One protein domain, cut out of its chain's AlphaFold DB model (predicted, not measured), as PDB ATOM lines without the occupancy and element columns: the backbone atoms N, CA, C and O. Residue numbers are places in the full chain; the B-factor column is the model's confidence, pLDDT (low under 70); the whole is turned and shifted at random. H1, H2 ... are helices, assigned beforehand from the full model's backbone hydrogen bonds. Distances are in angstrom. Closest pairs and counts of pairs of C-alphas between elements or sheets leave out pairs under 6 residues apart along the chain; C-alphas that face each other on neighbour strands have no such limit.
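What this domain is: This is residues 10 to 95 of the 100 residues of an uncharacterized protein of Paenibacillus methanolicus (UniProt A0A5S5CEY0). One long helix, H5, runs through the middle of a group of crossed helices, with H3 and H1 packed crosswise on it and apart from each other. H2 makes a helical hairpin with H3 and lies near the last part of H5, the short H4 lies off by the first end of H5, and residues 81 to 95 make a loop beyond its last end. The 86 printed residues hold five named helices, H1 to H5 in chain order, and no named strand: the class is all helix. The whole is compact, with a radius of gyration of the C-alphas of 12.9 A and spans of 36 by 30 by 21 A.

Where its parts are: H5, residues 65 to 80, is the longest helix at 21.8 A, from C-alpha 65 at (11.886, 42.433, -23.979) to C-alpha 80 at (0.837, 26.422, -14.140). H3 is residues 35 to 46, 16.4 A. H1, residues 10 to 17, begins with C-alpha 10 at (-4.505, 39.036, -20.639). H2 is residues 19 to 27 and H4 residues 51 to 59.

How they stand to each other: H5 touches H3 at a steep tilt of 63 degrees, opposite ways; their closest C-alphas, of Ala 36 and Ala 70, are 4.6 A apart. H5 touches H1, closest at the C-alphas of Ile 15 and Ile 73, 5.9 A; their lines are only just about perpendicular, at 70.0 degrees. H3, with residues 35 to 39 alone, touches H2, closest at the C-alphas of Leu 25 and Pro 35, 5.8 A. H4 touches no helix; its closest C-alphas to H1 are Leu 52 and Glu 11, 7.0 A. Every O i to N i+4 pair is within hydrogen-bond range in H1, H2, H3 and H5; H4 has 2 of 5, and 4 of 6 O i to N i+3 pairs.

The domain as a whole: The C-alphas of Leu 29 and Ala 58, 37.6 A apart, are the two farthest apart. The printed part has no cut, and no link is long. Residues 28 to 33 and 57 to 63 stand free. pLDDT is under 70 at residues 29 to 32, 48 to 50 and 53 to 63.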
ATOM      1  N   GLU A  10      -4.586  39.232 -19.189       88.00
ATOM      2  CA  GLU A  10      -4.505  39.036 -20.639       88.00
ATOM      3  C   GLU A  10      -3.083  38.696 -21.088       88.00
ATOM      4  O   GLU A  10      -2.894  37.760 -21.863       88.00
ATOM      5  N   GLU A  11      -2.075  39.404 -20.567       87.44
ATOM      6  CA  GLU A  11      -0.674  39.078 -20.852       87.44
ATOM      7  C   GLU A  11      -0.341  37.662 -20.359       87.44
ATOM      8  O   GLU A  11       0.257  36.874 -21.090       87.44
ATOM      9  N   ASN A  12      -0.789  37.296 -19.153       90.44
ATOM     10  CA  ASN A  12      -0.610  35.941 -18.636       90.44
ATOM     11  C   ASN A  12      -1.335  34.898 -19.494       90.44
ATOM     12  O   ASN A  12      -0.776  33.832 -19.714       90.44
ATOM     13  N   ALA A  13      -2.525  35.188 -20.024       90.56
ATOM     14  CA  ALA A  13      -3.239  34.262 -20.902       90.56
ATOM     15  C   ALA A  13      -2.455  33.966 -22.193       90.56
ATOM     16  O   ALA A  13      -2.363  32.808 -22.601       90.56
ATOM     17  N   ILE A  14      -1.844  34.991 -22.802       90.12
ATOM     18  CA  ILE A  14      -0.977  34.835 -23.985       90.12
ATOM     19  C   ILE A  14       0.212  33.923 -23.655       90.12
ATOM     20  O   ILE A  14       0.519  32.993 -24.400       90.12
ATOM     21  N   ILE A  15       0.854  34.161 -22.511       92.12
ATOM     22  CA  ILE A  15       2.033  33.411 -22.062       92.12
ATOM     23  C   ILE A  15       1.672  31.966 -21.710       92.12
ATOM     24  O   ILE A  15       2.358  31.034 -22.121       92.12
ATOM     25  N   VAL A  16       0.567  31.753 -20.999       92.56
ATOM     26  CA  VAL A  16       0.069  30.413 -20.667       92.56
ATOM     27  C   VAL A  16      -0.294  29.636 -21.931       92.56
ATOM     28  O   VAL A  16      -0.019  28.439 -22.013       92.56
ATOM     29  N   GLY A  17      -0.825  30.319 -22.949       91.06
ATOM     30  CA  GLY A  17      -1.148  29.732 -24.247       91.06
ATOM     31  C   GLY A  17       0.041  29.077 -24.960       91.06
ATOM     32  O   GLY A  17      -0.165  28.115 -25.698       91.06
ATOM     33  N   VAL A  18       1.279  29.525 -24.709       92.88
ATOM     34  CA  VAL A  18       2.488  28.949 -25.330       92.88
ATOM     35  C   VAL A  18       3.187  27.881 -24.481       92.88
ATOM     36  O   VAL A  18       4.137  27.256 -24.953       92.88
ATOM     37  N   ILE A  19       2.726  27.609 -23.252       94.12
ATOM     38  CA  ILE A  19       3.352  26.616 -22.355       94.12
ATOM     39  C   ILE A  19       3.397  25.199 -22.959       94.12
ATOM     40  O   ILE A  19       4.436  24.543 -22.828       94.12
ATOM     41  N   PRO A  20       2.349  24.683 -23.637       92.38
ATOM     42  CA  PRO A  20       2.430  23.367 -24.273       92.38
ATOM     43  C   PRO A  20       3.554  23.277 -25.314       92.38
ATOM     44  O   PRO A  20       4.288  22.290 -25.352       92.38
ATOM     45  N   GLU A  21       3.735  24.327 -26.120       92.12
ATOM     46  CA  GLU A  21       4.821  24.406 -27.101       92.12
ATOM     47  C   GLU A  21       6.184  24.538 -26.412       92.12
ATOM     48  O   GLU A  21       7.140  23.879 -26.812       92.12
ATOM     49  N   TYR A  22       6.271  25.310 -25.325       92.38
ATOM     50  CA  TYR A  22       7.485  25.409 -24.513       92.38
ATOM     51  C   TYR A  22       7.932  24.038 -23.995       92.38
ATOM     52  O   TYR A  22       9.090  23.658 -24.162       92.38
ATOM     53  N   ARG A  23       7.005  23.251 -23.440       91.81
ATOM     54  CA  ARG A  23       7.283  21.888 -22.968       91.81
ATOM     55  C   ARG A  23       7.659  20.938 -24.099       91.81
ATOM     56  O   ARG A  23       8.529  20.091 -23.910       91.81
ATOM     57  N   TYR A  24       7.038  21.071 -25.270       91.06
ATOM     58  CA  TYR A  24       7.438  20.305 -26.450       91.06
ATOM     59  C   TYR A  24       8.888  20.614 -26.844       91.06
ATOM     60  O   TYR A  24       9.694  19.698 -26.988       91.06
ATOM     61  N   LEU A  25       9.244  21.898 -26.926       90.25
ATOM     62  CA  LEU A  25      10.591  22.344 -27.283       90.25
ATOM     63  C   LEU A  25      11.645  21.984 -26.226       90.25
ATOM     64  O   LEU A  25      12.789  21.741 -26.587       90.25
ATOM     65  N   LEU A  26      11.290  21.912 -24.939       87.31
ATOM     66  CA  LEU A  26      12.200  21.420 -23.894       87.31
ATOM     67  C   LEU A  26      12.589  19.949 -24.089       87.31
ATOM     68  O   LEU A  26      13.698  19.556 -23.737       87.31
ATOM     69  N   ASN A  27      11.670  19.139 -24.620       83.50
ATOM     70  CA  ASN A  27      11.876  17.707 -24.827       83.50
ATOM     71  C   ASN A  27      12.501  17.377 -26.192       83.50
ATOM     72  O   ASN A  27      12.932  16.245 -26.411       83.50
ATOM     73  N   ASP A  28      12.556  18.343 -27.109       82.88
ATOM     74  CA  ASP A  28      13.164  18.167 -28.423       82.88
ATOM     75  C   ASP A  28      14.691  18.336 -28.349       82.88
ATOM     76  O   ASP A  28      15.217  19.424 -28.110       82.88
ATOM     77  N   LEU A  29      15.423  17.248 -28.609       60.28
ATOM     78  CA  LEU A  29      16.891  17.223 -28.664       60.28
ATOM     79  C   LEU A  29      17.471  18.127 -29.768       60.28
ATOM     80  O   LEU A  29      18.655  18.463 -29.718       60.28
ATOM     81  N   ALA A  30      16.661  18.511 -30.761       64.75
ATOM     82  CA  ALA A  30      17.040  19.435 -31.827       64.75
ATOM     83  C   ALA A  30      16.696  20.903 -31.517       64.75
ATOM     84  O   ALA A  30      17.014  21.787 -32.323       64.75
ATOM     85  N   ALA A  31      16.063  21.193 -30.374       60.78
ATOM     86  CA  ALA A  31      15.682  22.551 -30.029       60.78
ATOM     87  C   ALA A  31      16.912  23.465 -29.910       60.78
ATOM     88  O   ALA A  31      17.967  23.106 -29.380       60.78
ATOM     89  N   LYS A  32      16.767  24.692 -30.428       58.66
ATOM     90  CA  LYS A  32      17.754  25.770 -30.267       58.66
ATOM     91  C   LYS A  32      18.090  25.936 -28.779       58.66
ATOM     92  O   LYS A  32      17.241  25.693 -27.932       58.66
ATOM     93  N   ARG A  33      19.300  26.433 -28.479       72.44
ATOM     94  CA  ARG A  33      19.886  26.580 -27.124       72.44
ATOM     95  C   ARG A  33      19.014  27.292 -26.065       72.44
ATOM     96  O   ARG A  33      19.429  27.320 -24.915       72.44
ATOM     97  N   ASP A  34      17.857  27.851 -26.427       87.88
ATOM     98  CA  ASP A  34      16.901  28.471 -25.508       87.88
ATOM     99  C   ASP A  34      15.451  28.436 -26.071       87.88
ATOM    100  O   ASP A  34      15.076  29.266 -26.917       87.88
ATOM    101  N   PRO A  35      14.624  27.457 -25.651       90.38
ATOM    102  CA  PRO A  35      13.214  27.367 -26.033       90.38
ATOM    103  C   PRO A  35      12.366  28.572 -25.612       90.38
ATOM    104  O   PRO A  35      11.508  29.010 -26.379       90.38
ATOM    105  N   ALA A  36      12.619  29.142 -24.429       91.50
ATOM    106  CA  ALA A  36      11.843  30.262 -23.902       91.50
ATOM    107  C   ALA A  36      12.090  31.532 -24.722       91.50
ATOM    108  O   ALA A  36      11.136  32.188 -25.136       91.50
ATOM    109  N   ARG A  37      13.351  31.831 -25.054       91.00
ATOM    110  CA  ARG A  37      13.704  32.934 -25.965       91.00
ATOM    111  C   ARG A  37      13.158  32.743 -27.374       91.00
ATOM    112  O   ARG A  37      12.666  33.688 -27.982       91.00
ATOM    113  N   THR A  38      13.174  31.510 -27.887       90.25
ATOM    114  CA  THR A  38      12.590  31.202 -29.204       90.25
ATOM    115  C   THR A  38      11.099  31.543 -29.245       90.25
ATOM    116  O   THR A  38      10.637  32.155 -30.209       90.25
ATOM    117  N   LEU A  39      10.353  31.181 -28.201       91.25
ATOM    118  CA  LEU A  39       8.933  31.511 -28.086       91.25
ATOM    119  C   LEU A  39       8.698  32.990 -27.802       91.25
ATOM    120  O   LEU A  39       7.805  33.573 -28.403       91.25
ATOM    121  N   ALA A  40       9.519  33.619 -26.964       90.69
ATOM    122  CA  ALA A  40       9.450  35.052 -26.707       90.69
ATOM    123  C   ALA A  40       9.629  35.868 -27.992       90.69
ATOM    124  O   ALA A  40       8.844  36.773 -28.267       90.69
ATOM    125  N   ARG A  41      10.608  35.501 -28.828       88.38
ATOM    126  CA  ARG A  41      10.815  36.116 -30.142       88.38
ATOM    127  C   ARG A  41       9.601  35.927 -31.049       88.38
ATOM    128  O   ARG A  41       9.131  36.901 -31.621       88.38
ATOM    129  N   ARG A  42       9.053  34.707 -31.133       88.50
ATOM    130  CA  ARG A  42       7.828  34.436 -31.908       88.50
ATOM    131  C   ARG A  42       6.651  35.268 -31.409       88.50
ATOM    132  O   ARG A  42       5.952  35.859 -32.219       88.50
ATOM    133  N   LEU A  43       6.442  35.341 -30.097       88.38
ATOM    134  CA  LEU A  43       5.379  36.149 -29.509       88.38
ATOM    135  C   LEU A  43       5.526  37.620 -29.895       88.38
ATOM    136  O   LEU A  43       4.546  38.213 -30.315       88.38
ATOM    137  N   LEU A  44       6.735  38.183 -29.833       85.31
ATOM    138  CA  LEU A  44       6.994  39.559 -30.269       85.31
ATOM    139  C   LEU A  44       6.756  39.761 -31.774       85.31
ATOM    140  O   LEU A  44       6.217  40.790 -32.168       85.31
ATOM    141  N   ASP A  45       7.118  38.784 -32.606       83.56
ATOM    142  CA  ASP A  45       6.926  38.855 -34.059       83.56
ATOM    143  C   ASP A  45       5.439  38.720 -34.466       83.56
ATOM    144  O   ASP A  45       5.027  39.260 -35.494       83.56
ATOM    145  N   PHE A  46       4.626  38.012 -33.667       78.19
ATOM    146  CA  PHE A  46       3.203  37.742 -33.926       78.19
ATOM    147  C   PHE A  46       2.225  38.570 -33.074       78.19
ATOM    148  O   PHE A  46       1.011  38.456 -33.274       78.19
ATOM    149  N   ASP A  47       2.709  39.416 -32.157       71.12
ATOM    150  CA  ASP A  47       1.902  40.306 -31.308       71.12
ATOM    151  C   ASP A  47       1.287  41.460 -32.121       71.12
ATOM    152  O   ASP A  47       1.613  42.637 -31.980       71.12
ATOM    153  N   SER A  48       0.352  41.110 -33.004       60.19
ATOM    154  CA  SER A  48      -0.374  42.038 -33.876       60.19
ATOM    155  C   SER A  48      -1.183  43.097 -33.115       60.19
ATOM    156  O   SER A  48      -1.497  44.151 -33.671       60.19
ATOM    157  N   SER A  49      -1.516  42.840 -31.845       64.38
ATOM    158  CA  SER A  49      -2.232  43.766 -30.966       64.38
ATOM    159  C   SER A  49      -1.296  44.718 -30.213       64.38
ATOM    160  O   SER A  49      -1.790  45.624 -29.531       64.38
ATOM    161  N   ASN A  50       0.029  44.566 -30.360       67.00
ATOM    162  CA  ASN A  50       1.053  45.287 -29.607       67.00
ATOM    163  C   ASN A  50       0.821  45.211 -28.086       67.00
ATOM    164  O   ASN A  50       1.145  46.160 -27.374       67.00
ATOM    165  N   MET A  51       0.201  44.152 -27.559       71.44
ATOM    166  CA  MET A  51      -0.090  44.058 -26.124       71.44
ATOM    167  C   MET A  51       1.195  43.900 -25.306       71.44
ATOM    168  O   MET A  51       1.412  44.646 -24.352       71.44
ATOM    169  N   LEU A  52       2.079  42.999 -25.731       72.69
ATOM    170  CA  LEU A  52       3.397  42.795 -25.134       72.69
ATOM    171  C   LEU A  52       4.346  43.944 -25.504       72.69
ATOM    172  O   LEU A  52       5.157  44.359 -24.678       72.69
ATOM    173  N   TRP A  53       4.187  44.533 -26.695       64.12
ATOM    174  CA  TRP A  53       4.934  45.732 -27.093       64.12
ATOM    175  C   TRP A  53       4.564  46.979 -26.269       64.12
ATOM    176  O   TRP A  53       5.439  47.734 -25.862       64.12
ATOM    177  N   ARG A  54       3.287  47.215 -25.945       65.12
ATOM    178  CA  ARG A  54       2.846  48.368 -25.127       65.12
ATOM    179  C   ARG A  54       3.353  48.303 -23.690       65.12
ATOM    180  O   ARG A  54       3.546  49.348 -23.064       65.12
ATOM    181  N   ARG A  55       3.638  47.102 -23.177       67.50
ATOM    182  CA  ARG A  55       4.316  46.913 -21.888       67.50
ATOM    183  C   ARG A  55       5.650  47.663 -21.845       67.50
ATOM    184  O   ARG A  55       5.940  48.310 -20.844       67.50
ATOM    185  N   ARG A  56       6.408  47.673 -22.949       61.50
ATOM    186  CA  ARG A  56       7.660  48.436 -23.111       61.50
ATOM    187  C   ARG A  56       7.488  49.924 -22.825       61.50
ATOM    188  O   ARG A  56       8.313  50.519 -22.127       61.50
ATOM    189  N   GLU A  57       6.443  50.516 -23.398       59.31
ATOM    190  CA  GLU A  57       6.146  51.944 -23.269       59.31
ATOM    191  C   GLU A  57       5.701  52.282 -21.842       59.31
ATOM    192  O   GLU A  57       6.119  53.298 -21.292       59.31
ATOM    193  N   ALA A  58       4.918  51.395 -21.219       61.19
ATOM    194  CA  ALA A  58       4.374  51.594 -19.881       61.19
ATOM    195  C   ALA A  58       5.403  51.391 -18.754       61.19
ATOM    196  O   ALA A  58       5.383  52.129 -17.770       61.19
ATOM    197  N   THR A  59       6.300  50.403 -18.861       61.03
ATOM    198  CA  THR A  59       7.199  50.052 -17.746       61.03
ATOM    199  C   THR A  59       8.527  50.796 -17.765       61.03
ATOM    200  O   THR A  59       9.207  50.803 -16.744       61.03
ATOM    201  N   GLY A  60       8.893  51.437 -18.883       53.53
ATOM    202  CA  GLY A  60      10.116  52.226 -19.022       53.53
ATOM    203  C   GLY A  60      11.405  51.404 -18.861       53.53
ATOM    204  O   GLY A  60      11.715  50.879 -17.798       53.53
ATOM    205  N   ARG A  61      12.236  51.356 -19.910       52.06
ATOM    206  CA  ARG A  61      13.555  50.678 -19.914       52.06
ATOM    207  C   ARG A  61      13.511  49.163 -19.644       52.06
ATOM    208  O   ARG A  61      14.356  48.651 -18.908       52.06
ATOM    209  N   VAL A  62      12.629  48.417 -20.306       56.62
ATOM    210  CA  VAL A  62      12.923  46.990 -20.519       56.62
ATOM    211  C   VAL A  62      14.060  46.936 -21.537       56.62
ATOM    212  O   VAL A  62      13.876  47.225 -22.715       56.62
ATOM    213  N   LYS A  63      15.285  46.717 -21.051       57.47
ATOM    214  CA  LYS A  63      16.495  46.730 -21.886       57.47
ATOM    215  C   LYS A  63      16.566  45.499 -22.807       57.47
ATOM    216  O   LYS A  63      17.345  45.526 -23.753       57.47
ATOM    217  N   ASP A  64      15.749  44.478 -22.530       77.25
ATOM    218  CA  ASP A  64      15.613  43.252 -23.317       77.25
ATOM    219  C   ASP A  64      14.213  42.618 -23.117       77.25
ATOM    220  O   ASP A  64      13.931  41.964 -22.108       77.25
ATOM    221  N   GLU A  65      13.281  42.915 -24.028       79.12
ATOM    222  CA  GLU A  65      11.886  42.433 -23.979       79.12
ATOM    223  C   GLU A  65      11.770  40.939 -24.232       79.12
ATOM    224  O   GLU A  65      10.987  40.269 -23.559       79.12
ATOM    225  N   GLU A  66      12.567  40.423 -25.169       86.44
ATOM    226  CA  GLU A  66      12.627  38.990 -25.434       86.44
ATOM    227  C   GLU A  66      13.011  38.257 -24.150       86.44
ATOM    228  O   GLU A  66      12.334  37.310 -23.762       86.44
ATOM    229  N   ASP A  67      14.030  38.745 -23.443       86.56
ATOM    230  CA  ASP A  67      14.492  38.124 -22.203       86.56
ATOM    231  C   ASP A  67      13.456  38.208 -21.080       86.56
ATOM    232  O   ASP A  67      13.269  37.261 -20.321       86.56
ATOM    233  N   THR A  68      12.731  39.323 -20.997       86.69
ATOM    234  CA  THR A  68      11.676  39.518 -19.993       86.69
ATOM    235  C   THR A  68      10.493  38.581 -20.232       86.69
ATOM    236  O   THR A  68       9.972  37.987 -19.288       86.69
ATOM    237  N   ILE A  69      10.074  38.422 -21.490       89.31
ATOM    238  CA  ILE A  69       9.021  37.478 -21.873       89.31
ATOM    239  C   ILE A  69       9.509  36.043 -21.673       89.31
ATOM    240  O   ILE A  69       8.774  35.235 -21.117       89.31
ATOM    241  N   ALA A  70      10.749  35.726 -22.053       91.31
ATOM    242  CA  ALA A  70      11.330  34.398 -21.874       91.31
ATOM    243  C   ALA A  70      11.370  33.996 -20.394       91.31
ATOM    244  O   ALA A  70      10.891  32.922 -20.033       91.31
ATOM    245  N   GLN A  71      11.856  34.880 -19.518       91.38
ATOM    246  CA  GLN A  71      11.838  34.662 -18.069       91.38
ATOM    247  C   GLN A  71      10.413  34.462 -17.547       91.38
ATOM    248  O   GLN A  71      10.182  33.608 -16.691       91.38
ATOM    249  N   HIS A  72       9.445  35.208 -18.083       92.25
ATOM    250  CA  HIS A  72       8.053  35.077 -17.665       92.25
ATOM    251  C   HIS A  72       7.376  33.801 -18.180       92.25
ATOM    252  O   HIS A  72       6.577  33.220 -17.454       92.25
ATOM    253  N   ILE A  73       7.732  33.301 -19.368       93.69
ATOM    254  CA  ILE A  73       7.309  31.973 -19.850       93.69
ATOM    255  C   ILE A  73       7.780  30.892 -18.873       93.69
ATOM    256  O   ILE A  73       6.986  30.041 -18.476       93.69
ATOM    257  N   VAL A  74       9.045  30.949 -18.444       94.12
ATOM    258  CA  VAL A  74       9.601  29.994 -17.471       94.12
ATOM    259  C   VAL A  74       8.876  30.095 -16.127       94.12
ATOM    260  O   VAL A  74       8.505  29.075 -15.555       94.12
ATOM    261  N   HIS A  75       8.632  31.312 -15.632       93.44
ATOM    262  CA  HIS A  75       7.898  31.536 -14.381       93.44
ATOM    263  C   HIS A  75       6.465  30.997 -14.447       93.44
ATOM    264  O   HIS A  75       6.040  30.235 -13.579       93.44
ATOM    265  N   MET A  76       5.721  31.348 -15.497       93.81
ATOM    266  CA  MET A  76       4.335  30.914 -15.665       93.81
ATOM    267  C   MET A  76       4.216  29.413 -15.903       93.81
ATOM    268  O   MET A  76       3.229  28.832 -15.463       93.81
ATOM    269  N   GLU A  77       5.209  28.764 -16.522       94.44
ATOM    270  CA  GLU A  77       5.284  27.301 -16.540       94.44
ATOM    271  C   GLU A  77       5.238  26.754 -15.114       94.44
ATOM    272  O   GLU A  77       4.384  25.920 -14.811       94.44
ATOM    273  N   GLN A  78       6.093  27.267 -14.226       92.56
ATOM    274  CA  GLN A  78       6.210  26.744 -12.868       92.56
ATOM    275  C   GLN A  78       4.944  27.006 -12.050       92.56
ATOM    276  O   GLN A  78       4.544  26.163 -11.246       92.56
ATOM    277  N   VAL A  79       4.289  28.150 -12.266       92.06
ATOM    278  CA  VAL A  79       2.977  28.456 -11.675       92.06
ATOM    279  C   VAL A  79       1.924  27.472 -12.186       92.06
ATOM    280  O   VAL A  79       1.214  26.841 -11.399       92.06
ATOM    281  N   VAL A  80       1.838  27.284 -13.502       92.44
ATOM    282  CA  VAL A  80       0.837  26.422 -14.140       92.44
ATOM    283  C   VAL A  80       1.035  24.944 -13.805       92.44
ATOM    284  O   VAL A  80       0.055  24.225 -13.640       92.44
ATOM    285  N   ALA A  81       2.278  24.500 -13.615       91.25
ATOM    286  CA  ALA A  81       2.628  23.165 -13.131       91.25
ATOM    287  C   ALA A  81       2.362  22.960 -11.624       91.25
ATOM    288  O   ALA A  81       2.564  21.860 -11.088       91.25
ATOM    289  N   GLY A  82       1.971  24.023 -10.912       88.38
ATOM    290  CA  GLY A  82       1.791  24.023  -9.463       88.38
ATOM    291  C   GLY A  82       3.094  23.781  -8.696       88.38
ATOM    292  O   GLY A  82       3.081  23.137  -7.646       88.38
ATOM    293  N   VAL A  83       4.231  24.195  -9.261       89.12
ATOM    294  CA  VAL A  83       5.563  24.127  -8.638       89.12
ATOM    295  C   VAL A  83       5.831  25.398  -7.838       89.12
ATOM    296  O   VAL A  83       6.248  25.314  -6.684       89.12
ATOM    297  N   LEU A  84       5.554  26.563  -8.428       88.25
ATOM    298  CA  LEU A  84       5.563  27.848  -7.731       88.25
ATOM    299  C   LEU A  84       4.148  28.238  -7.321       88.25
ATOM    300  O   LEU A  84       3.201  28.079  -8.090       88.25
ATOM    301  N   ALA A  85       4.005  28.773  -6.108       84.94
ATOM    302  CA  ALA A  85       2.753  29.376  -5.679       84.94
ATOM    303  C   ALA A  85       2.435  30.604  -6.546       84.94
ATOM    304  O   ALA A  85       3.328  31.369  -6.900       84.94
ATOM    305  N   ALA A  86       1.155  30.815  -6.853       84.19
ATOM    306  CA  ALA A  86       0.702  32.050  -7.478       84.19
ATOM    307  C   ALA A  86       0.676  33.183  -6.443       84.19
ATOM    308  O   ALA A  86      -0.301  33.361  -5.708       84.19
ATOM    309  N   GLU A  87       1.767  33.937  -6.372       79.12
ATOM    310  CA  GLU A  87       1.934  35.029  -5.410       79.12
ATOM    311  C   GLU A  87       1.114  36.262  -5.806       79.12
ATOM    312  O   GLU A  87       0.712  37.055  -4.950       79.12
ATOM    313  N   ARG A  88       0.819  36.418  -7.102       81.94
ATOM    314  CA  ARG A  88       0.091  37.572  -7.643       81.94
ATOM    315  C   ARG A  88      -1.352  37.214  -7.975       81.94
ATOM    316  O   ARG A  88      -1.647  36.112  -8.431       81.94
ATOM    317  N   GLU A  89      -2.271  38.168  -7.816       82.75
ATOM    318  CA  GLU A  89      -3.695  37.941  -8.117       82.75
ATOM    319  C   GLU A  89      -3.931  37.474  -9.557       82.75
ATOM    320  O   GLU A  89      -4.717  36.558  -9.774       82.75
ATOM    321  N   ASN A  90      -3.174  38.015 -10.514       84.00
ATOM    322  CA  ASN A  90      -3.275  37.645 -11.927       84.00
ATOM    323  C   ASN A  90      -2.625  36.292 -12.267       84.00
ATOM    324  O   ASN A  90      -2.739  35.841 -13.405       84.00
ATOM    325  N   GLU A  91      -1.928  35.657 -11.320       88.00
ATOM    326  CA  GLU A  91      -1.317  34.329 -11.475       88.00
ATOM    327  C   GLU A  91      -2.225  33.212 -10.945       88.00
ATOM    328  O   GLU A  91      -2.228  32.108 -11.487       88.00
ATOM    329  N   LYS A  92      -3.031  33.505  -9.912       88.94
ATOM    330  CA  LYS A  92      -3.894  32.526  -9.228       88.94
ATOM    331  C   LYS A  92      -4.797  31.726 -10.173       88.94
ATOM    332  O   LYS A  92      -4.903  30.522  -9.958       88.94
ATOM    333  N   PRO A  93      -5.414  32.323 -11.214       91.38
ATOM    334  CA  PRO A  93      -6.273  31.579 -12.137       91.38
ATOM    335  C   PRO A  93      -5.540  30.502 -12.943       91.38
ATOM    336  O   PRO A  93      -6.174  29.578 -13.443       91.38
ATOM    337  N   TRP A  94      -4.219  30.619 -13.079       90.06
ATOM    338  CA  TRP A  94      -3.398  29.730 -13.896       90.06
ATOM    339  C   TRP A  94      -2.727  28.630 -13.074       90.06
ATOM    340  O   TRP A  94      -2.244  27.654 -13.643       90.06
ATOM    341  N   PHE A  95      -2.688  28.765 -11.747       90.50
ATOM    342  CA  PHE A  95      -2.004  27.822 -10.873       90.50
ATOM    343  C   PHE A  95      -2.584  26.408 -10.993       90.50
ATOM    344  O   PHE A  95      -3.776  26.195 -10.783       90.50
TER     345      PHE A  95